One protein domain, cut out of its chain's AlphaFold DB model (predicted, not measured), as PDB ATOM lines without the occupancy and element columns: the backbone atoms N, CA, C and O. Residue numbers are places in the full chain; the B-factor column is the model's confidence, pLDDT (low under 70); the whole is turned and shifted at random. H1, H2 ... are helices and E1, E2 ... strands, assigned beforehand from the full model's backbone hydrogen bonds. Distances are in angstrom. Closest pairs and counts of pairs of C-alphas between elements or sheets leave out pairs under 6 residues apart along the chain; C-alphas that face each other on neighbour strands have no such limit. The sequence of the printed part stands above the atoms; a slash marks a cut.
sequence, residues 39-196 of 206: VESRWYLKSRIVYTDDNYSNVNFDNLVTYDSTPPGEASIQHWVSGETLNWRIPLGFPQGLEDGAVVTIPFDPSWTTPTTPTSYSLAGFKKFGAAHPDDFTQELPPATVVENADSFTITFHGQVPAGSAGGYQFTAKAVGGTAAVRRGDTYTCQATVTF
ATOM      1  N   VAL A  39     -18.725  24.632 -33.742       40.75
ATOM      2  CA  VAL A  39     -19.997  24.497 -32.994       40.75
ATOM      3  C   VAL A  39     -21.197  23.930 -33.808       40.75
ATOM      4  O   VAL A  39     -22.306  23.801 -33.293       40.75
ATOM      5  N   GLU A  40     -20.977  23.491 -35.051       46.22
ATOM      6  CA  GLU A  40     -21.953  22.901 -35.987       46.22
ATOM      7  C   GLU A  40     -21.761  21.382 -36.198       46.22
ATOM      8  O   GLU A  40     -22.266  20.794 -37.152       46.22
ATOM      9  N   SER A  41     -21.042  20.718 -35.291       51.06
ATOM     10  CA  SER A  41     -20.710  19.289 -35.309       51.06
ATOM     11  C   SER A  41     -21.925  18.368 -35.107       51.06
ATOM     12  O   SER A  41     -22.089  17.750 -34.051       51.06
ATOM     13  N   ARG A  42     -22.811  18.282 -36.103       58.03
ATOM     14  CA  ARG A  42     -24.001  17.421 -36.082       58.03
ATOM     15  C   ARG A  42     -24.040  16.514 -37.303       58.03
ATOM     16  O   ARG A  42     -23.596  16.881 -38.383       58.03
ATOM     17  N   TRP A  43     -24.600  15.324 -37.110       64.44
ATOM     18  CA  TRP A  43     -25.083  14.520 -38.221       64.44
ATOM     19  C   TRP A  43     -26.431  15.067 -38.685       64.44
ATOM     20  O   TRP A  43     -27.376  15.137 -37.896       64.44
ATOM     21  N   TYR A  44     -26.534  15.419 -39.963       67.19
ATOM     22  CA  TYR A  44     -27.813  15.732 -40.592       67.19
ATOM     23  C   TYR A  44     -28.390  14.447 -41.165       67.19
ATOM     24  O   TYR A  44     -27.814  13.844 -42.067       67.19
ATOM     25  N   LEU A  45     -29.509  13.993 -40.598       66.94
ATOM     26  CA  LEU A  45     -30.137  12.735 -40.983       66.94
ATOM     27  C   LEU A  45     -31.562  12.966 -41.435       66.94
ATOM     28  O   LEU A  45     -32.364  13.596 -40.740       66.94
ATOM     29  N   LYS A  46     -31.875  12.453 -42.622       66.44
ATOM     30  CA  LYS A  46     -33.171  12.676 -43.255       66.44
ATOM     31  C   LYS A  46     -33.688  11.402 -43.903       66.44
ATOM     32  O   LYS A  46     -32.992  10.732 -44.644       66.44
ATOM     33  N   SER A  47     -34.952  11.084 -43.671       66.69
ATOM     34  CA  SER A  47     -35.660  10.036 -44.409       66.69
ATOM     35  C   SER A  47     -36.749  10.689 -45.252       66.69
ATOM     36  O   SER A  47     -37.555  11.477 -44.740       66.69
ATOM     37  N   ARG A  48     -36.772  10.406 -46.559       67.38
ATOM     38  CA  ARG A  48     -37.743  10.979 -47.499       67.38
ATOM     39  C   ARG A  48     -38.483   9.890 -48.262       67.38
ATOM     40  O   ARG A  48     -37.879   9.104 -48.979       67.38
ATOM     41  N   ILE A  49     -39.807   9.966 -48.204       66.69
ATOM     42  CA  ILE A  49     -40.703   9.197 -49.069       66.69
ATOM     43  C   ILE A  49     -41.113  10.091 -50.232       66.69
ATOM     44  O   ILE A  49     -41.538  11.232 -50.010       66.69
ATOM     45  N   VAL A  50     -40.975   9.595 -51.458       66.12
ATOM     46  CA  VAL A  50     -41.571  10.214 -52.643       66.12
ATOM     47  C   VAL A  50     -42.717   9.325 -53.101       66.12
ATOM     48  O   VAL A  50     -42.503   8.198 -53.535       66.12
ATOM     49  N   TYR A  51     -43.936   9.845 -53.007       62.94
ATOM     50  CA  TYR A  51     -45.093   9.210 -53.621       62.94
ATOM     51  C   TYR A  51     -45.143   9.645 -55.076       62.94
ATOM     52  O   TYR A  51     -45.337  10.821 -55.375       62.94
ATOM     53  N   THR A  52     -44.899   8.702 -55.976       60.62
ATOM     54  CA  THR A  52     -45.020   8.923 -57.420       60.62
ATOM     55  C   THR A  52     -46.372   8.460 -57.966       60.62
ATOM     56  O   THR A  52     -46.659   8.719 -59.128       60.62
ATOM     57  N   ASP A  53     -47.187   7.777 -57.151       60.47
ATOM     58  CA  ASP A  53     -48.509   7.252 -57.512       60.47
ATOM     59  C   ASP A  53     -49.391   7.129 -56.253       60.47
ATOM     60  O   ASP A  53     -48.972   6.576 -55.228       60.47
ATOM     61  N   ASP A  54     -50.613   7.659 -56.339       60.38
ATOM     62  CA  ASP A  54     -51.591   7.732 -55.247       60.38
ATOM     63  C   ASP A  54     -52.024   6.348 -54.732       60.38
ATOM     64  O   ASP A  54     -52.383   6.201 -53.558       60.38
ATOM     65  N   ASN A  55     -51.917   5.305 -55.565       59.16
ATOM     66  CA  ASN A  55     -52.239   3.923 -55.196       59.16
ATOM     67  C   ASN A  55     -51.233   3.294 -54.213       59.16
ATOM     68  O   ASN A  55     -51.503   2.216 -53.678       59.16
ATOM     69  N   TYR A  56     -50.086   3.938 -53.973       55.19
ATOM     70  CA  TYR A  56     -49.022   3.451 -53.082       55.19
ATOM     71  C   TYR A  56     -48.770   4.394 -51.895       55.19
ATOM     72  O   TYR A  56     -47.707   4.377 -51.278       55.19
ATOM     73  N   SER A  57     -49.767   5.212 -51.550       51.81
ATOM     74  CA  SER A  57     -49.720   6.199 -50.462       51.81
ATOM     75  C   SER A  57     -49.639   5.602 -49.045       51.81
ATOM     76  O   SER A  57     -49.287   6.319 -48.109       51.81
ATOM     77  N   ASN A  58     -49.910   4.300 -48.886       52.44
ATOM     78  CA  ASN A  58     -49.927   3.603 -47.592       52.44
ATOM     79  C   ASN A  58     -48.627   2.848 -47.261       52.44
ATOM     80  O   ASN A  58     -48.553   2.214 -46.212       52.44
ATOM     81  N   VAL A  59     -47.627   2.856 -48.149       55.88
ATOM     82  CA  VAL A  59     -46.388   2.090 -47.946       55.88
ATOM     83  C   VAL A  59     -45.588   2.671 -46.785       55.88
ATOM     84  O   VAL A  59     -45.309   3.871 -46.750       55.88
ATOM     85  N   ASN A  60     -45.188   1.802 -45.858       60.62
ATOM     86  CA  ASN A  60     -44.350   2.170 -44.725       60.62
ATOM     87  C   ASN A  60     -42.901   1.781 -45.002       60.62
ATOM     88  O   ASN A  60     -42.617   0.661 -45.424       60.62
ATOM     89  N   PHE A  61     -41.993   2.715 -44.744       58.75
ATOM     90  CA  PHE A  61     -40.568   2.511 -44.926       58.75
ATOM     91  C   PHE A  61     -39.820   2.884 -43.657       58.75
ATOM     92  O   PHE A  61     -39.780   4.059 -43.270       58.75
ATOM     93  N   ASP A  62     -39.200   1.881 -43.046       62.88
ATOM     94  CA  ASP A  62     -38.319   2.073 -41.903       62.88
ATOM     95  C   ASP A  62     -36.875   2.174 -42.397       62.88
ATOM     96  O   ASP A  62     -36.351   1.263 -43.039       62.88
ATOM     97  N   ASN A  63     -36.255   3.324 -42.122       58.81
ATOM     98  CA  ASN A  63     -34.917   3.672 -42.591       58.81
ATOM     99  C   ASN A  63     -33.985   3.814 -41.401       58.81
ATOM    100  O   ASN A  63     -34.019   4.821 -40.690       58.81
ATOM    101  N   LEU A  64     -33.140   2.811 -41.205       61.59
ATOM    102  CA  LEU A  64     -32.200   2.760 -40.096       61.59
ATOM    103  C   LEU A  64     -30.804   3.136 -40.589       61.59
ATOM    104  O   LEU A  64     -30.259   2.447 -41.446       61.59
ATOM    105  N   VAL A  65     -30.220   4.203 -40.037       62.84
ATOM    106  CA  VAL A  65     -28.835   4.592 -40.337       62.84
ATOM    107  C   VAL A  65     -28.010   4.537 -39.061       62.84
ATOM    108  O   VAL A  65     -28.290   5.259 -38.108       62.84
ATOM    109  N   THR A  66     -27.003   3.669 -39.029       63.69
ATOM    110  CA  THR A  66     -26.103   3.512 -37.873       63.69
ATOM    111  C   THR A  66     -24.705   4.015 -38.208       63.69
ATOM    112  O   THR A  66     -24.214   3.735 -39.300       63.69
ATOM    113  N   TYR A  67     -24.078   4.728 -37.265       62.06
ATOM    114  CA  TYR A  67     -22.697   5.203 -37.366       62.06
ATOM    115  C   TYR A  67     -21.870   4.624 -36.229       62.06
ATOM    116  O   TYR A  67     -22.138   4.903 -35.061       62.06
ATOM    117  N   ASP A  68     -20.853   3.838 -36.566       55.25
ATOM    118  CA  ASP A  68     -20.011   3.187 -35.556       55.25
ATOM    119  C   ASP A  68     -18.879   4.096 -35.032       55.25
ATOM    120  O   ASP A  68     -18.203   3.748 -34.064       55.25
ATOM    121  N   SER A  69     -18.691   5.284 -35.623       53.19
ATOM    122  CA  SER A  69     -17.757   6.331 -35.176       53.19
ATOM    123  C   SER A  69     -18.281   7.740 -35.529       53.19
ATOM    124  O   SER A  69     -19.176   7.882 -36.365       53.19
ATOM    125  N   THR A  70     -17.777   8.800 -34.873       57.19
ATOM    126  CA  THR A  70     -18.323  10.170 -35.019       57.19
ATOM    127  C   THR A  70     -17.280  11.270 -35.272       57.19
ATOM    128  O   THR A  70     -16.725  11.824 -34.327       57.19
ATOM    129  N   PRO A  71     -17.118  11.705 -36.526       55.72
ATOM    130  CA  PRO A  71     -17.102  13.079 -36.985       55.72
ATOM    131  C   PRO A  71     -18.494  13.455 -37.545       55.72
ATOM    132  O   PRO A  71     -19.328  12.579 -37.788       55.72
ATOM    133  N   PRO A  72     -18.786  14.750 -37.733       63.84
ATOM    134  CA  PRO A  72     -20.043  15.210 -38.323       63.84
ATOM    135  C   PRO A  72     -20.158  14.856 -39.814       63.84
ATOM    136  O   PRO A  72     -19.160  14.786 -40.532       63.84
ATOM    137  N   GLY A  73     -21.391  14.693 -40.291       73.56
ATOM    138  CA  GLY A  73     -21.685  14.338 -41.677       73.56
ATOM    139  C   GLY A  73     -23.150  14.543 -42.049       73.56
ATOM    140  O   GLY A  73     -23.964  14.992 -41.242       73.56
ATOM    141  N   GLU A  74     -23.506  14.199 -43.279       78.25
ATOM    142  CA  GLU A  74     -24.895  14.189 -43.726       78.25
ATOM    143  C   GLU A  74     -25.219  12.848 -44.376       78.25
ATOM    144  O   GLU A  74     -24.491  12.366 -45.240       78.25
ATOM    145  N   ALA A  75     -26.338  12.244 -43.986       76.00
ATOM    146  CA  ALA A  75     -26.904  11.152 -44.756       76.00
ATOM    147  C   ALA A  75     -28.409  11.247 -44.841       76.00
ATOM    148  O   ALA A  75     -29.109  11.801 -43.993       76.00
ATOM    149  N   SER A  76     -28.925  10.640 -45.890       72.25
ATOM    150  CA  SER A  76     -30.350  10.544 -46.086       72.25
ATOM    151  C   SER A  76     -30.688   9.195 -46.686       72.25
ATOM    152  O   SER A  76     -29.828   8.529 -47.256       72.25
ATOM    153  N   ILE A  77     -31.942   8.779 -46.551       74.56
ATOM    154  CA  ILE A  77     -32.492   7.698 -47.361       74.56
ATOM    155  C   ILE A  77     -33.739   8.232 -48.055       74.56
ATOM    156  O   ILE A  77     -34.723   8.608 -47.410       74.56
ATOM    157  N   GLN A  78     -33.692   8.277 -49.385       77.62
ATOM    158  CA  GLN A  78     -34.858   8.531 -50.220       77.62
ATOM    159  C   GLN A  78     -35.362   7.213 -50.792       77.62
ATOM    160  O   GLN A  78     -34.576   6.391 -51.256       77.62
ATOM    161  N   HIS A  79     -36.678   7.054 -50.835       78.94
ATOM    162  CA  HIS A  79     -37.291   5.897 -51.464       78.94
ATOM    163  C   HIS A  79     -38.632   6.221 -52.112       78.94
ATOM    164  O   HIS A  79     -39.269   7.240 -51.819       78.94
ATOM    165  N   TRP A  80     -39.030   5.346 -53.028       82.25
ATOM    166  CA  TRP A  80     -40.313   5.380 -53.719       82.25
ATOM    167  C   TRP A  80     -40.654   3.991 -54.257       82.25
ATOM    168  O   TRP A  80     -39.804   3.097 -54.315       82.25
ATOM    169  N   VAL A  81     -41.901   3.818 -54.684       83.44
ATOM    170  CA  VAL A  81     -42.374   2.565 -55.275       83.44
ATOM    171  C   VAL A  81     -42.857   2.796 -56.701       83.44
ATOM    172  O   VAL A  81     -43.498   3.801 -56.997       83.44
ATOM    173  N   SER A  82     -42.561   1.841 -57.581       85.56
ATOM    174  CA  SER A  82     -43.141   1.749 -58.922       85.56
ATOM    175  C   SER A  82     -43.663   0.327 -59.144       85.56
ATOM    176  O   SER A  82     -42.891  -0.611 -59.368       85.56
ATOM    177  N   GLY A  83     -44.982   0.146 -59.005       85.56
ATOM    178  CA  GLY A  83     -45.602  -1.182 -58.989       85.56
ATOM    179  C   GLY A  83     -45.209  -1.970 -57.738       85.56
ATOM    180  O   GLY A  83     -45.511  -1.569 -56.620       85.56
ATOM    181  N   GLU A  84     -44.512  -3.086 -57.933       89.56
ATOM    182  CA  GLU A  84     -43.895  -3.891 -56.863       89.56
ATOM    183  C   GLU A  84     -42.406  -3.573 -56.637       89.56
ATOM    184  O   GLU A  84     -41.745  -4.214 -55.820       89.56
ATOM    185  N   THR A  85     -41.849  -2.635 -57.405       91.75
ATOM    186  CA  THR A  85     -40.426  -2.306 -57.347       91.75
ATOM    187  C   THR A  85     -40.196  -1.248 -56.280       91.75
ATOM    188  O   THR A  85     -40.671  -0.116 -56.409       91.75
ATOM    189  N   LEU A  86     -39.447  -1.617 -55.247       90.06
ATOM    190  CA  LEU A  86     -38.957  -0.719 -54.209       90.06
ATOM    191  C   LEU A  86     -37.682  -0.052 -54.716       90.06
ATOM    192  O   LEU A  86     -36.793  -0.729 -55.231       90.06
ATOM    193  N   ASN A  87     -37.588   1.265 -54.582       89.69
ATOM    194  CA  ASN A  87     -36.434   2.028 -55.031       89.69
ATOM    195  C   ASN A  87     -35.797   2.720 -53.836       89.69
ATOM    196  O   ASN A  87     -36.492   3.410 -53.090       89.69
ATOM    197  N   TRP A  88     -34.484   2.578 -53.708       87.50
ATOM    198  CA  TRP A  88     -33.704   3.097 -52.597       87.50
ATOM    199  C   TRP A  88     -32.576   3.981 -53.104       87.50
ATOM    200  O   TRP A  88     -31.879   3.649 -54.062       87.50
ATOM    201  N   ARG A  89     -32.376   5.104 -52.422       87.12
ATOM    202  CA  ARG A  89     -31.224   5.990 -52.568       87.12
ATOM    203  C   ARG A  89     -30.675   6.290 -51.191       87.12
ATOM    204  O   ARG A  89     -31.424   6.744 -50.332       87.12
ATOM    205  N   ILE A  90     -29.371   6.114 -51.027       85.31
ATOM    206  CA  ILE A  90     -28.630   6.350 -49.790       85.31
ATOM    207  C   ILE A  90     -27.620   7.481 -50.042       85.31
ATOM    208  O   ILE A  90     -26.485   7.218 -50.449       85.31
ATOM    209  N   PRO A  91     -28.056   8.753 -49.957       85.88
ATOM    210  CA  PRO A  91     -27.163   9.909 -49.904       85.88
ATOM    211  C   PRO A  91     -26.193   9.874 -48.729       85.88
ATOM    212  O   PRO A  91     -26.618   9.651 -47.597       85.88
ATOM    213  N   LEU A  92     -24.922  10.162 -49.012       86.12
ATOM    214  CA  LEU A  92     -23.837  10.283 -48.039       86.12
ATOM    215  C   LEU A  92     -23.002  11.525 -48.364       86.12
ATOM    216  O   LEU A  92     -22.617  11.739 -49.517       86.12
ATOM    217  N   GLY A  93     -22.720  12.328 -47.347       85.44
ATOM    218  CA  GLY A  93     -21.897  13.525 -47.427       85.44
ATOM    219  C   GLY A  93     -20.957  13.621 -46.233       85.44
ATOM    220  O   GLY A  93     -21.365  13.438 -45.084       85.44
ATOM    221  N   PHE A  94     -19.698  13.946 -46.515       82.38
ATOM    222  CA  PHE A  94     -18.619  14.034 -45.534       82.38
ATOM    223  C   PHE A  94     -17.971  15.427 -45.591       82.38
ATOM    224  O   PHE A  94     -16.954  15.608 -46.264       82.38
ATOM    225  N   PRO A  95     -18.519  16.434 -44.879       76.62
ATOM    226  CA  PRO A  95     -17.973  17.792 -44.871       76.62
ATOM    227  C   PRO A  95     -16.516  17.827 -44.400       76.62
ATOM    228  O   PRO A  95     -15.715  18.587 -44.926       76.62
ATOM    229  N   GLN A  96     -16.161  16.957 -43.451       75.69
ATOM    230  CA  GLN A  96     -14.819  16.871 -42.866       75.69
ATOM    231  C   GLN A  96     -13.936  15.781 -43.500       75.69
ATOM    232  O   GLN A  96     -12.764  15.677 -43.159       75.69
ATOM    233  N   GLY A  97     -14.473  14.985 -44.431       78.56
ATOM    234  CA  GLY A  97     -13.767  13.841 -45.011       78.56
ATOM    235  C   GLY A  97     -13.641  12.653 -44.050       78.56
ATOM    236  O   GLY A  97     -14.097  12.715 -42.907       78.56
ATOM    237  N   LEU A  98     -13.050  11.561 -44.537       78.00
ATOM    238  CA  LEU A  98     -12.817  10.316 -43.796       78.00
ATOM    239  C   LEU A  98     -11.414   9.780 -44.089       78.00
ATOM    240  O   LEU A  98     -10.916   9.957 -45.202       78.00
ATOM    241  N   GLU A  99     -10.828   9.063 -43.132       78.56
ATOM    242  CA  GLU A  99      -9.638   8.245 -43.386       78.56
ATOM    243  C   GLU A  99      -9.956   7.053 -44.308       78.56
ATOM    244  O   GLU A  99     -11.119   6.743 -44.588       78.56
ATOM    245  N   ASP A 100      -8.904   6.382 -44.780       80.75
ATOM    246  CA  ASP A 100      -9.017   5.187 -45.622       80.75
ATOM    247  C   ASP A 100      -9.810   4.052 -44.938       80.75
ATOM    248  O   ASP A 100      -9.787   3.880 -43.715       80.75
ATOM    249  N   GLY A 101     -10.503   3.254 -45.753       75.12
ATOM    250  CA  GLY A 101     -11.223   2.061 -45.316       75.12
ATOM    251  C   GLY A 101     -12.643   2.315 -44.817       75.12
ATOM    252  O   GLY A 101     -13.177   1.502 -44.064       75.12
ATOM    253  N   ALA A 102     -13.278   3.422 -45.212       82.31
ATOM    254  CA  ALA A 102     -14.691   3.646 -44.928       82.31
ATOM    255  C   ALA A 102     -15.576   2.605 -45.641       82.31
ATOM    256  O   ALA A 102     -15.440   2.357 -46.842       82.31
ATOM    257  N   VAL A 103     -16.519   2.021 -44.902       86.38
ATOM    258  CA  VAL A 103     -17.411   0.956 -45.364       86.38
ATOM    259  C   VAL A 103     -18.868   1.323 -45.102       86.38
ATOM    260  O   VAL A 103     -19.241   1.750 -44.012       86.38
ATOM    261  N   VAL A 104     -19.722   1.094 -46.097       85.50
ATOM    262  CA  VAL A 104     -21.181   1.115 -45.951       85.50
ATOM    263  C   VAL A 104     -21.700  -0.305 -46.131       85.50
ATOM    264  O   VAL A 104     -21.441  -0.940 -47.151       85.50
ATOM    265  N   THR A 105     -22.459  -0.794 -45.158       88.50
ATOM    266  CA  THR A 105     -23.082  -2.121 -45.184       88.50
ATOM    267  C   THR A 105     -24.599  -1.996 -45.195       88.50
ATOM    268  O   THR A 105     -25.176  -1.314 -44.348       88.50
ATOM    269  N   ILE A 106     -25.253  -2.679 -46.133       88.50
ATOM    270  CA  ILE A 106     -26.714  -2.724 -46.269       88.50
ATOM    271  C   ILE A 106     -27.142  -4.189 -46.138       88.50
ATOM    272  O   ILE A 106     -27.033  -4.925 -47.122       88.50
ATOM    273  N   PRO A 107     -27.570  -4.657 -44.952       88.31
ATOM    274  CA  PRO A 107     -28.086  -6.011 -44.803       88.31
ATOM    275  C   PRO A 107     -29.392  -6.196 -45.580       88.31
ATOM    276  O   PRO A 107     -30.196  -5.269 -45.717       88.31
ATOM    277  N   PHE A 108     -29.603  -7.409 -46.078       89.31
ATOM    278  CA  PHE A 108     -30.837  -7.790 -46.740       89.31
ATOM    279  C   PHE A 108     -31.937  -7.997 -45.710       89.31
ATOM    280  O   PHE A 108     -31.740  -8.667 -44.696       89.31
ATOM    281  N   ASP A 109     -33.104  -7.419 -45.978       90.50
ATOM    282  CA  ASP A 109     -34.256  -7.524 -45.092       90.50
ATOM    283  C   ASP A 109     -35.298  -8.493 -45.677       90.50
ATOM    284  O   ASP A 109     -35.579  -8.435 -46.878       90.50
ATOM    285  N   PRO A 110     -35.925  -9.359 -44.858       90.88
ATOM    286  CA  PRO A 110     -36.935 -10.309 -45.328       90.88
ATOM    287  C   PRO A 110     -38.177  -9.680 -45.977       90.88
ATOM    288  O   PRO A 110     -38.962 -10.402 -46.592       90.88
ATOM    289  N   SER A 111     -38.402  -8.368 -45.834       87.56
ATOM    290  CA  SER A 111     -39.527  -7.665 -46.466       87.56
ATOM    291  C   SER A 111     -39.369  -7.484 -47.982       87.56
ATOM    292  O   SER A 111     -40.346  -7.166 -48.671       87.56
ATOM    293  N   TRP A 112     -38.181  -7.719 -48.545       93.56
ATOM    294  CA  TRP A 112     -37.933  -7.593 -49.979       93.56
ATOM    295  C   TRP A 112     -36.967  -8.649 -50.522       93.56
ATOM    296  O   TRP A 112     -36.309  -9.381 -49.792       93.56
ATOM    297  N   THR A 113     -36.930  -8.777 -51.847       94.38
ATOM    298  CA  THR A 113     -36.156  -9.797 -52.568       94.38
ATOM    299  C   THR A 113     -35.508  -9.219 -53.821       94.38
ATOM    300  O   THR A 113     -35.811  -8.094 -54.222       94.38
ATOM    301  N   THR A 114     -34.608  -9.997 -54.433       93.38
ATOM    302  CA  THR A 114     -33.958  -9.697 -55.723       93.38
ATOM    303  C   THR A 114     -33.416  -8.266 -55.806       93.38
ATOM    304  O   THR A 114     -33.849  -7.497 -56.676       93.38
ATOM    305  N   PRO A 115     -32.545  -7.851 -54.873       94.81
ATOM    306  CA  PRO A 115     -31.998  -6.517 -54.936       94.81
ATOM    307  C   PRO A 115     -31.036  -6.410 -56.128       94.81
ATOM    308  O   PRO A 115     -30.324  -7.352 -56.461       94.81
ATOM    309  N   THR A 116     -31.015  -5.267 -56.799       96.06
ATOM    310  CA  THR A 116     -29.987  -4.971 -57.804       96.06
ATOM    311  C   THR A 116     -28.715  -4.521 -57.106       96.06
ATOM    312  O   THR A 116     -28.801  -3.784 -56.123       96.06
ATOM    313  N   THR A 117     -27.548  -4.834 -57.664       92.81
ATOM    314  CA  THR A 117     -26.279  -4.298 -57.162       92.81
ATOM    315  C   THR A 117     -26.319  -2.757 -57.101       92.81
ATOM    316  O   THR A 117     -26.710  -2.118 -58.088       92.81
ATOM    317  N   PRO A 118     -25.951  -2.131 -55.965       94.50
ATOM    318  CA  PRO A 118     -25.952  -0.682 -55.821       94.50
ATOM    319  C   PRO A 118     -25.087   0.032 -56.860       94.50
ATOM    320  O   PRO A 118     -23.957  -0.362 -57.141       94.50
ATOM    321  N   THR A 119     -25.611   1.133 -57.391       93.69
ATOM    322  CA  THR A 119     -24.925   1.995 -58.364       93.69
ATOM    323  C   THR A 119     -24.700   3.377 -57.771       93.69
ATOM    324  O   THR A 119     -25.575   3.910 -57.085       93.69
ATOM    325  N   SER A 120     -23.527   3.963 -58.010       92.19
ATOM    326  CA  SER A 120     -23.206   5.309 -57.532       92.19
ATOM    327  C   SER A 120     -23.983   6.380 -58.298       92.19
ATOM    328  O   SER A 120     -24.212   6.256 -59.503       92.19
ATOM    329  N   TYR A 121     -24.307   7.479 -57.627       89.62
ATOM    330  CA  TYR A 121     -24.768   8.710 -58.260       89.62
ATOM    331  C   TYR A 121     -24.007   9.923 -57.713       89.62
ATOM    332  O   TYR A 121     -23.395   9.869 -56.647       89.62
ATOM    333  N   SER A 122     -24.062  11.021 -58.467       92.50
ATOM    334  CA  SER A 122     -23.200  12.183 -58.266       92.50
ATOM    335  C   SER A 122     -23.637  13.138 -57.150       92.50
ATOM    336  O   SER A 122     -24.800  13.163 -56.727       92.50
ATOM    337  N   LEU A 123     -22.721  14.024 -56.765       90.44
ATOM    338  CA  LEU A 123     -22.918  15.194 -55.912       90.44
ATOM    339  C   LEU A 123     -24.132  16.023 -56.346       90.44
ATOM    340  O   LEU A 123     -24.932  16.460 -55.519       90.44
ATOM    341  N   ALA A 124     -24.316  16.226 -57.654       91.00
ATOM    342  CA  ALA A 124     -25.474  16.955 -58.173       91.00
ATOM    343  C   ALA A 124     -26.802  16.266 -57.810       91.00
ATOM    344  O   ALA A 124     -27.801  16.940 -57.549       91.00
ATOM    345  N   GLY A 125     -26.815  14.930 -57.781       86.44
ATOM    346  CA  GLY A 125     -27.925  14.149 -57.244       86.44
ATOM    347  C   GLY A 125     -28.111  14.424 -55.754       86.44
ATOM    348  O   GLY A 125     -29.193  14.853 -55.359       86.44
ATOM    349  N   PHE A 126     -27.047  14.272 -54.960       87.31
ATOM    350  CA  PHE A 126     -27.048  14.525 -53.513       87.31
ATOM    351  C   PHE A 126     -27.652  15.897 -53.161       87.31
ATOM    352  O   PHE A 126     -28.640  15.970 -52.427       87.31
ATOM    353  N   LYS A 127     -27.153  16.984 -53.770       86.31
ATOM    354  CA  LYS A 127     -27.629  18.354 -53.501       86.31
ATOM    355  C   LYS A 127     -29.109  18.548 -53.839       86.31
ATOM    356  O   LYS A 127     -29.843  19.167 -53.068       86.31
ATOM    357  N   LYS A 128     -29.587  17.974 -54.954       82.50
ATOM    358  CA  LYS A 128     -31.010  18.036 -55.354       82.50
ATOM    359  C   LYS A 128     -31.948  17.392 -54.335       82.50
ATOM    360  O   LYS A 128     -33.133  17.727 -54.300       82.50
ATOM    361  N   PHE A 129     -31.448  16.493 -53.487       73.75
ATOM    362  CA  PHE A 129     -32.246  15.877 -52.429       73.75
ATOM    363  C   PHE A 129     -32.451  16.779 -51.201       73.75
ATOM    364  O   PHE A 129     -33.141  16.382 -50.254       73.75
ATOM    365  N   GLY A 130     -31.990  18.031 -51.276       62.19
ATOM    366  CA  GLY A 130     -32.200  19.052 -50.261       62.19
ATOM    367  C   GLY A 130     -31.268  18.827 -49.090       62.19
ATOM    368  O   GLY A 130     -31.762  18.713 -47.962       62.19
ATOM    369  N   ALA A 131     -29.975  18.704 -49.415       73.94
ATOM    370  CA  ALA A 131     -28.901  18.738 -48.440       73.94
ATOM    371  C   ALA A 131     -29.106  19.954 -47.534       73.94
ATOM    372  O   ALA A 131     -29.479  21.021 -48.032       73.94
ATOM    373  N   ALA A 132     -28.936  19.786 -46.225       69.88
ATOM    374  CA  ALA A 132     -29.135  20.889 -45.288       69.88
ATOM    375  C   ALA A 132     -28.120  22.016 -45.549       69.88
ATOM    376  O   ALA A 132     -28.481  23.192 -45.498       69.88
ATOM    377  N   HIS A 133     -26.895  21.629 -45.923       75.62
ATOM    378  CA  HIS A 133     -25.772  22.526 -46.189       75.62
ATOM    379  C   HIS A 133     -25.117  22.180 -47.537       75.62
ATOM    380  O   HIS A 133     -24.019  21.634 -47.588       75.62
ATOM    381  N   PRO A 134     -25.793  22.438 -48.673       79.81
ATOM    382  CA  PRO A 134     -25.333  21.979 -49.985       79.81
ATOM    383  C   PRO A 134     -23.996  22.595 -50.417       79.81
ATOM    384  O   PRO A 134     -23.337  22.037 -51.299       79.81
ATOM    385  N   ASP A 135     -23.611  23.733 -49.842       82.81
ATOM    386  CA  ASP A 135     -22.383  24.454 -50.180       82.81
ATOM    387  C   ASP A 135     -21.138  23.846 -49.521       82.81
ATOM    388  O   ASP A 135     -20.047  23.965 -50.077       82.81
ATOM    389  N   ASP A 136     -21.305  23.092 -48.432       81.88
ATOM    390  CA  ASP A 136     -20.214  22.367 -47.768       81.88
ATOM    391  C   ASP A 136     -19.685  21.210 -48.631       81.88
ATOM    392  O   ASP A 136     -18.576  20.714 -48.428       81.88
ATOM    393  N   PHE A 137     -20.473  20.777 -49.618       87.19
ATOM    394  CA  PHE A 137     -20.155  19.644 -50.476       87.19
ATOM    395  C   PHE A 137     -19.721  20.117 -51.858       87.19
ATOM    396  O   PHE A 137     -20.527  20.568 -52.672       87.19
ATOM    397  N   THR A 138     -18.435  20.012 -52.148       87.88
ATOM    398  CA  THR A 138     -17.823  20.543 -53.372       87.88
ATOM    399  C   THR A 138     -17.214  19.458 -54.251       87.88
ATOM    400  O   THR A 138     -16.883  19.734 -55.403       87.88
ATOM    401  N   GLN A 139     -17.113  18.228 -53.744       90.69
ATOM    402  CA  GLN A 139     -16.423  17.124 -54.401       90.69
ATOM    403  C   GLN A 139     -17.339  15.905 -54.559       90.69
ATOM    404  O   GLN A 139     -18.260  15.685 -53.770       90.69
ATOM    405  N   GLU A 140     -17.087  15.114 -55.599       92.50
ATOM    406  CA  GLU A 140     -17.712  13.800 -55.764       92.50
ATOM    407  C   GLU A 140     -17.128  12.820 -54.743       92.50
ATOM    408  O   GLU A 140     -15.944  12.898 -54.410       92.50
ATOM    409  N   LEU A 141     -17.938  11.868 -54.273       90.38
ATOM    410  CA  LEU A 141     -17.389  10.725 -53.542       90.38
ATOM    411  C   LEU A 141     -16.347  10.001 -54.407       90.38
ATOM    412  O   LEU A 141     -16.577   9.813 -55.609       90.38
ATOM    413  N   PRO A 142     -15.226   9.554 -53.816       89.38
ATOM    414  CA  PRO A 142     -14.266   8.752 -54.547       89.38
ATOM    415  C   PRO A 142     -14.903   7.425 -54.988       89.38
ATOM    416  O   PRO A 142     -15.886   6.967 -54.390       89.38
ATOM    417  N   PRO A 143     -14.349   6.779 -56.031       88.56
ATOM    418  CA  PRO A 143     -14.792   5.456 -56.436       88.56
ATOM    419  C   PRO A 143     -14.754   4.474 -55.263       88.56
ATOM    420  O   PRO A 143     -13.795   4.430 -54.496       88.56
ATOM    421  N   ALA A 144     -15.792   3.652 -55.163       91.50
ATOM    422  CA  ALA A 144     -15.882   2.580 -54.185       91.50
ATOM    423  C   ALA A 144     -16.045   1.242 -54.899       91.50
ATOM    424  O   ALA A 144     -16.618   1.171 -55.990       91.50
ATOM    425  N   THR A 145     -15.598   0.169 -54.259       93.69
ATOM    426  CA  THR A 145     -15.977  -1.179 -54.681       93.69
ATOM    427  C   THR A 145     -17.284  -1.559 -54.015       93.69
ATOM    428  O   THR A 145     -17.431  -1.419 -52.803       93.69
ATOM    429  N   VAL A 146     -18.218  -2.065 -54.815       94.69
ATOM    430  CA  VAL A 146     -19.473  -2.640 -54.335       94.69
ATOM    431  C   VAL A 146     -19.375  -4.153 -54.459       94.69
ATOM    432  O   VAL A 146     -19.121  -4.670 -55.546       94.69
ATOM    433  N   VAL A 147     -19.566  -4.849 -53.345       95.12
ATOM    434  CA  VAL A 147     -19.627  -6.308 -53.276       95.12
ATOM    435  C   VAL A 147     -21.025  -6.706 -52.829       95.12
ATOM    436  O   VAL A 147     -21.541  -6.205 -51.830       95.12
ATOM    437  N   GLU A 148     -21.639  -7.602 -53.591       94.38
ATOM    438  CA  GLU A 148     -22.871  -8.279 -53.209       94.38
ATOM    439  C   GLU A 148     -22.513  -9.595 -52.519       94.38
ATOM    440  O   GLU A 148     -21.889 -10.475 -53.115       94.38
ATOM    441  N   ASN A 149     -22.878  -9.699 -51.245       92.06
ATOM    442  CA  ASN A 149     -22.753 -10.909 -50.447       92.06
ATOM    443  C   ASN A 149     -24.091 -11.659 -50.433       92.06
ATOM    444  O   ASN A 149     -25.107 -11.183 -50.938       92.06
ATOM    445  N   ALA A 150     -24.107 -12.829 -49.797       89.88
ATOM    446  CA  ALA A 150     -25.317 -13.643 -49.683       89.88
ATOM    447  C   ALA A 150     -26.470 -12.939 -48.936       89.88
ATOM    448  O   ALA A 150     -27.634 -13.255 -49.171       89.88
ATOM    449  N   ASP A 151     -26.150 -12.015 -48.032       91.69
ATOM    450  CA  ASP A 151     -27.085 -11.398 -47.089       91.69
ATOM    451  C   ASP A 151     -26.939  -9.874 -46.986       91.69
ATOM    452  O   ASP A 151     -27.541  -9.254 -46.108       91.69
ATOM    453  N   SER A 152     -26.106  -9.254 -47.823       92.88
ATOM    454  CA  SER A 152     -25.771  -7.841 -47.683       92.88
ATOM    455  C   SER A 152     -25.104  -7.262 -48.925       92.88
ATOM    456  O   SER A 152     -24.486  -7.970 -49.718       92.88
ATOM    457  N   PHE A 153     -25.157  -5.938 -49.050       94.94
ATOM    458  CA  PHE A 153     -24.201  -5.187 -49.856       94.94
ATOM    459  C   PHE A 153     -23.117  -4.590 -48.967       94.94
ATOM    460  O   PHE A 153     -23.426  -3.996 -47.932       94.94
ATOM    461  N   THR A 154     -21.868  -4.676 -49.416       94.38
ATOM    462  CA  THR A 154     -20.727  -3.983 -48.811       94.38
ATOM    463  C   THR A 154     -20.128  -3.026 -49.829       94.38
ATOM    464  O   THR A 154     -19.714  -3.426 -50.914       94.38
ATOM    465  N   ILE A 155     -20.073  -1.750 -49.474       92.56
ATOM    466  CA  ILE A 155     -19.508  -0.685 -50.293       92.56
ATOM    467  C   ILE A 155     -18.266  -0.182 -49.569       92.56
ATOM    468  O   ILE A 155     -18.373   0.302 -48.448       92.56
ATOM    469  N   THR A 156     -17.100  -0.313 -50.193       91.88
ATOM    470  CA  THR A 156     -15.810   0.056 -49.593       91.88
ATOM    471  C   THR A 156     -15.183   1.192 -50.381       91.88
ATOM    472  O   THR A 156     -14.929   1.042 -51.579       91.88
ATOM    473  N   PHE A 157     -14.939   2.315 -49.713       88.62
ATOM    474  CA  PHE A 157     -14.130   3.399 -50.257       88.62
ATOM    475  C   PHE A 157     -12.655   3.038 -50.105       88.62
ATOM    476  O   PHE A 157     -12.229   2.614 -49.030       88.62
ATOM    477  N   HIS A 158     -11.897   3.192 -51.190       85.12
ATOM    478  CA  HIS A 158     -10.456   2.945 -51.195       85.12
ATOM    479  C   HIS A 158      -9.718   4.274 -51.198       85.12
ATOM    480  O   HIS A 158      -9.932   5.107 -52.082       85.12
ATOM    481  N   GLY A 159      -8.827   4.447 -50.233       79.50
ATOM    482  CA  GLY A 159      -8.161   5.706 -49.959       79.50
ATOM    483  C   GLY A 159      -9.009   6.666 -49.126       79.50
ATOM    484  O   GLY A 159     -10.185   6.443 -48.834       79.50
ATOM    485  N   GLN A 160      -8.374   7.771 -48.749       82.94
ATOM    486  CA  GLN A 160      -8.998   8.850 -47.994       82.94
ATOM    487  C   GLN A 160     -10.176   9.456 -48.774       82.94
ATOM    488  O   GLN A 160     -10.066   9.723 -49.974       82.94
ATOM    489  N   VAL A 161     -11.285   9.736 -48.085       86.12
ATOM    490  CA  VAL A 161     -12.402  10.514 -48.638       86.12
ATOM    491  C   VAL A 161     -12.140  11.994 -48.346       86.12
ATOM    492  O   VAL A 161     -12.151  12.377 -47.174       86.12
ATOM    493  N   PRO A 162     -11.922  12.854 -49.359       84.62
ATOM    494  CA  PRO A 162     -11.622  14.263 -49.121       84.62
ATOM    495  C   PRO A 162     -12.762  15.012 -48.421       84.62
ATOM    496  O   PRO A 162     -13.943  14.698 -48.607       84.62
ATOM    497  N   ALA A 163     -12.416  16.060 -47.676       83.88
ATOM    498  CA  ALA A 163     -13.387  16.982 -47.095       83.88
ATOM    499  C   ALA A 163     -14.296  17.613 -48.167       83.88
ATOM    500  O   ALA A 163     -13.847  17.988 -49.252       83.88
ATOM    501  N   GLY A 164     -15.589  17.710 -47.866       83.81
ATOM    502  CA  GLY A 164     -16.607  18.207 -48.790       83.81
ATOM    503  C   GLY A 164     -17.014  17.214 -49.884       83.81
ATOM    504  O   GLY A 164     -17.653  17.620 -50.857       83.81
ATOM    505  N   SER A 165     -16.667  15.930 -49.759       89.56
ATOM    506  CA  SER A 165     -17.132  14.898 -50.696       89.56
ATOM    507  C   SER A 165     -18.576  14.497 -50.406       89.56
ATOM    508  O   SER A 165     -18.931  14.237 -49.254       89.56
ATOM    509  N   ALA A 166     -19.410  14.398 -51.440       90.88
ATOM    510  CA  ALA A 166     -20.747  13.824 -51.322       90.88
ATOM    511  C   ALA A 166     -21.234  13.163 -52.613       90.88
ATOM    512  O   ALA A 166     -20.708  13.366 -53.706       90.88
ATOM    513  N   GLY A 167     -22.261  12.337 -52.454       91.81
ATOM    514  CA  GLY A 167     -22.856  11.527 -53.505       91.81
ATOM    515  C   GLY A 167     -23.774  10.491 -52.874       91.81
ATOM    516  O   GLY A 167     -24.401  10.737 -51.841       91.81
ATOM    517  N   GLY A 168     -23.848   9.309 -53.470       90.69
ATOM    518  CA  GLY A 168     -24.452   8.174 -52.790       90.69
ATOM    519  C   GLY A 168     -24.670   6.982 -53.696       90.69
ATOM    520  O   GLY A 168     -24.172   6.930 -54.820       90.69
ATOM    521  N   TYR A 169     -25.458   6.039 -53.194       91.94
ATOM    522  CA  TYR A 169     -25.754   4.793 -53.889       91.94
ATOM    523  C   TYR A 169     -27.247   4.602 -54.054       91.94
ATOM    524  O   TYR A 169     -28.038   5.032 -53.213       91.94
ATOM    525  N   GLN A 170     -27.637   3.957 -55.142       92.25
ATOM    526  CA  GLN A 170     -29.022   3.617 -55.400       92.25
ATOM    527  C   GLN A 170     -29.161   2.172 -55.853       92.25
ATOM    528  O   GLN A 170     -28.324   1.658 -56.596       92.25
ATOM    529  N   PHE A 171     -30.240   1.536 -55.419       94.50
ATOM    530  CA  PHE A 171     -30.596   0.188 -55.831       94.50
ATOM    531  C   PHE A 171     -32.110   0.011 -55.841       94.50
ATOM    532  O   PHE A 171     -32.867   0.845 -55.337       94.50
ATOM    533  N   THR A 172     -32.551  -1.086 -56.436       94.88
ATOM    534  CA  THR A 172     -33.950  -1.500 -56.447       94.88
ATOM    535  C   THR A 172     -34.088  -2.891 -55.866       94.88
ATOM    536  O   THR A 172     -33.128  -3.653 -55.877       94.88
ATOM    537  N   ALA A 173     -35.270  -3.214 -55.362       94.75
ATOM    538  CA  ALA A 173     -35.634  -4.546 -54.897       94.75
ATOM    539  C   ALA A 173     -37.113  -4.819 -55.209       94.75
ATOM    540  O   ALA A 173     -37.857  -3.925 -55.628       94.75
ATOM    541  N   LYS A 174     -37.554  -6.055 -55.004       94.31
ATOM    542  CA  LYS A 174     -38.944  -6.481 -55.178       94.31
ATOM    543  C   LYS A 174     -39.622  -6.674 -53.835       94.31
ATOM    544  O   LYS A 174     -39.097  -7.367 -52.968       94.31
ATOM    545  N   ALA A 175     -40.801  -6.081 -53.685       91.25
ATOM    546  CA  ALA A 175     -41.633  -6.255 -52.503       91.25
ATOM    547  C   ALA A 175     -42.038  -7.727 -52.324       91.25
ATOM    548  O   ALA A 175     -42.615  -8.333 -53.234       91.25
ATOM    549  N   VAL A 176     -41.801  -8.295 -51.139       92.75
ATOM    550  CA  VAL A 176     -42.393  -9.593 -50.790       92.75
ATOM    551  C   VAL A 176     -43.914  -9.446 -50.749       92.75
ATOM    552  O   VAL A 176     -44.451  -8.500 -50.185       92.75
ATOM    553  N   GLY A 177     -44.628 -10.367 -51.402       89.56
ATOM    554  CA  GLY A 177     -46.081 -10.268 -51.589       89.56
ATOM    555  C   GLY A 177     -46.519  -9.352 -52.744       89.56
ATOM    556  O   GLY A 177     -47.723  -9.223 -52.996       89.56
ATOM    557  N   GLY A 178     -45.564  -8.761 -53.472       90.44
ATOM    558  CA  GLY A 178     -45.777  -8.034 -54.723       90.44
ATOM    559  C   GLY A 178     -46.682  -6.806 -54.595       90.44
ATOM    560  O   GLY A 178     -46.910  -6.258 -53.517       90.44
ATOM    561  N   THR A 179     -47.252  -6.381 -55.722       86.94
ATOM    562  CA  THR A 179     -48.085  -5.165 -55.819       86.94
ATOM    563  C   THR A 179     -49.244  -5.137 -54.809       86.94
ATOM    564  O   THR A 179     -49.620  -4.070 -54.323       86.94
ATOM    565  N   ALA A 180     -49.822  -6.294 -54.468       86.75
ATOM    566  CA  ALA A 180     -50.920  -6.371 -53.505       86.75
ATOM    567  C   ALA A 180     -50.475  -5.995 -52.081       86.75
ATOM    568  O   ALA A 180     -51.188  -5.256 -51.407       86.75
ATOM    569  N   ALA A 181     -49.301  -6.462 -51.646       84.81
ATOM    570  CA  ALA A 181     -48.713  -6.109 -50.351       84.81
ATOM    571  C   ALA A 181     -48.384  -4.616 -50.260       84.81
ATOM    572  O   ALA A 181     -48.748  -3.948 -49.293       84.81
ATOM    573  N   VAL A 182     -47.795  -4.061 -51.320       81.19
ATOM    574  CA  VAL A 182     -47.519  -2.621 -51.423       81.19
ATOM    575  C   VAL A 182     -48.803  -1.799 -51.245       81.19
ATOM    576  O   VAL A 182     -48.834  -0.870 -50.442       81.19
ATOM    577  N   ARG A 183     -49.897  -2.157 -51.932       80.19
ATOM    578  CA  ARG A 183     -51.179  -1.429 -51.831       80.19
ATOM    579  C   ARG A 183     -51.827  -1.516 -50.450       80.19
ATOM    580  O   ARG A 183     -52.515  -0.579 -50.046       80.19
ATOM    581  N   ARG A 184     -51.621  -2.621 -49.726       80.12
ATOM    582  CA  ARG A 184     -52.096  -2.772 -48.341       80.12
ATOM    583  C   ARG A 184     -51.335  -1.895 -47.348       80.12
ATOM    584  O   ARG A 184     -51.869  -1.635 -46.275       80.12
ATOM    585  N   GLY A 185     -50.143  -1.421 -47.711       73.06
ATOM    586  CA  GLY A 185     -49.289  -0.637 -46.823       73.06
ATOM    587  C   GLY A 185     -48.395  -1.480 -45.917       73.06
ATOM    588  O   GLY A 185     -48.035  -1.038 -44.824       73.06
ATOM    589  N   ASP A 186     -48.042  -2.691 -46.363       80.44
ATOM    590  CA  ASP A 186     -47.057  -3.531 -45.681       80.44
ATOM    591  C   ASP A 186     -45.730  -2.747 -45.519       80.44
ATOM    592  O   ASP A 186     -45.419  -1.839 -46.298       80.44
ATOM    593  N   THR A 187     -44.978  -3.044 -44.455       80.50
ATOM    594  CA  THR A 187     -43.746  -2.310 -44.118       80.50
ATOM    595  C   THR A 187     -42.537  -2.934 -44.799       80.50
ATOM    596  O   THR A 187     -42.366  -4.152 -44.746       80.50
ATOM    597  N   TYR A 188     -41.687  -2.092 -45.387       81.62
ATOM    598  CA  TYR A 188     -40.420  -2.491 -45.990       81.62
ATOM    599  C   TYR A 188     -39.264  -1.764 -45.310       81.62
ATOM    600  O   TYR A 188     -39.268  -0.537 -45.202       81.62
ATOM    601  N   THR A 189     -38.260  -2.510 -44.872       81.25
ATOM    602  CA  THR A 189     -37.154  -1.955 -44.085       81.25
ATOM    603  C   THR A 189     -35.899  -1.850 -44.933       81.25
ATOM    604  O   THR A 189     -35.539  -2.789 -45.639       81.25
ATOM    605  N   CYS A 190     -35.199  -0.721 -44.844       80.00
ATOM    606  CA  CYS A 190     -33.841  -0.585 -45.355       80.00
ATOM    607  C   CYS A 190     -32.942  -0.078 -44.232       80.00
ATOM    608  O   CYS A 190     -33.161   0.993 -43.659       80.00
ATOM    609  N   GLN A 191     -31.919  -0.863 -43.911       78.06
ATOM    610  CA  GLN A 191     -30.887  -0.470 -42.969       78.06
ATOM    611  C   GLN A 191     -29.588  -0.218 -43.729       78.06
ATOM    612  O   GLN A 191     -29.173  -1.039 -44.538       78.06
ATOM    613  N   ALA A 192     -28.926   0.893 -43.430       76.12
ATOM    614  CA  ALA A 192     -27.566   1.168 -43.862       76.12
ATOM    615  C   ALA A 192     -26.702   1.444 -42.626       76.12
ATOM    616  O   ALA A 192     -27.033   2.276 -41.785       76.12
ATOM    617  N   THR A 193     -25.589   0.736 -42.501       77.50
ATOM    618  CA  THR A 193     -24.595   0.962 -41.447       77.50
ATOM    619  C   THR A 193     -23.354   1.541 -42.094       77.50
ATOM    620  O   THR A 193     -22.854   0.971 -43.059       77.50
ATOM    621  N   VAL A 194     -22.880   2.676 -41.597       74.75
ATOM    622  CA  VAL A 194     -21.675   3.338 -42.096       74.75
ATOM    623  C   VAL A 194     -20.607   3.233 -41.008       74.75
ATOM    624  O   VAL A 194     -20.749   3.796 -39.920       74.75
ATOM    625  N   THR A 195     -19.537   2.508 -41.309       74.69
ATOM    626  CA  THR A 195     -18.399   2.268 -40.418       74.69
ATOM    627  C   THR A 195     -17.163   2.890 -41.049       74.69
ATOM    628  O   THR A 195     -16.871   2.645 -42.214       74.69
ATOM    629  N   PHE A 196     -16.432   3.719 -40.314       71.19
ATOM    630  CA  PHE A 196     -15.265   4.415 -40.851       71.19
ATOM    631  C   PHE A 196     -14.380   4.943 -39.718       71.19
ATOM    632  O   PHE A 196     -14.779   4.924 -38.550       71.19
TER     633      PHE A 196
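AT A GLANCE: This is residues 39 to 196 of the 206 residues of an uncharacterized protein of Kocuria sp. AG109 (UniProt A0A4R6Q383). Two twisted five-strand sheets lie face to face as a sandwich, with their strands running nearly in line; short H1 lies across strands E4 and E9 of one sheet, and H2 sits at one end of the sandwich, in the turn from E9 to E10. The printed part has 158 residues, and along the chain come E1 to E6, H1, E7 to E9, H2 and E10, mostly strand by class. The sheets run E1 E3 E4 E9 E6 and E2 E10 E5 E8 E7, both mixed. The whole is compact, with a radius of gyration of the C-alphas of 15.6 A and spans of 45 by 32 by 23 A.

IN THESE COORDINATES: In the first sheet, E1 is residues 44 to 49, beginning at C-alpha 44 (-27.813, 15.732, -40.592); E3 is 74 to 82, 26.8 A long; E4 is 85 to 94, 29.7 A; E9, the longest strand, is 165 to 175, 32.4 A; and E6 is 119 to 121. In the second, E2 is residues 60 to 67, 23.1 A; E10 is 187 to 195, 26.0 A, ending at C-alpha 195 (-18.399, 2.268, -40.418); E5 is 103 to 107, E8 is 152 to 157 and E7 is 144 to 148. H1 is residues 123 to 128 and H2 is 178 to 184.

HOW THE PARTS SIT: E1 and E3 are parallel, with N 48 and O 77 at 2.9 A. E3 and E4 form a hairpin, with N 89 and O 78 at 2.8 A. E4 and E9 are antiparallel, with N 90 and O 169 at 2.8 A, as are E9 and edge strand E6, with N 170 and O 119 at 2.8 A. In the other sheet, E2 and E10 are parallel, with N 190 and O 62 at 2.9 A. E10 and E5 are antiparallel, with N 105 and O 193 at 2.8 A, as are E5 and E8, with N 104 and O 155 at 2.8 A. E7 and E8 form a hairpin, with N 147 and O 154 at 2.8 A. The facing parts of the sheets are 9.2 A centre to centre, and their strands stand at 20 degrees. H1 is on the first sheet at a height of 8.0 A, across the strands at 71 degrees to E4 on the local plane; the closest C-alphas of H1 and E9 are those of Leu 123 and Gly 167, 4.4 A apart. H2 only grazes that sheet, with residues 178 to 182. In H1 and H2 every O i to N i+4 pair is within hydrogen-bond range.

THE WHOLE: The C-alphas farthest apart, of Val 39 and Ala 180, are 48.3 A apart. The printed part has no cut. The links E5 to E6 and H1 to E7 are long. Mean pLDDT of the printed part is 80.1; residues 39 to 72, 130 and 132 are under 70.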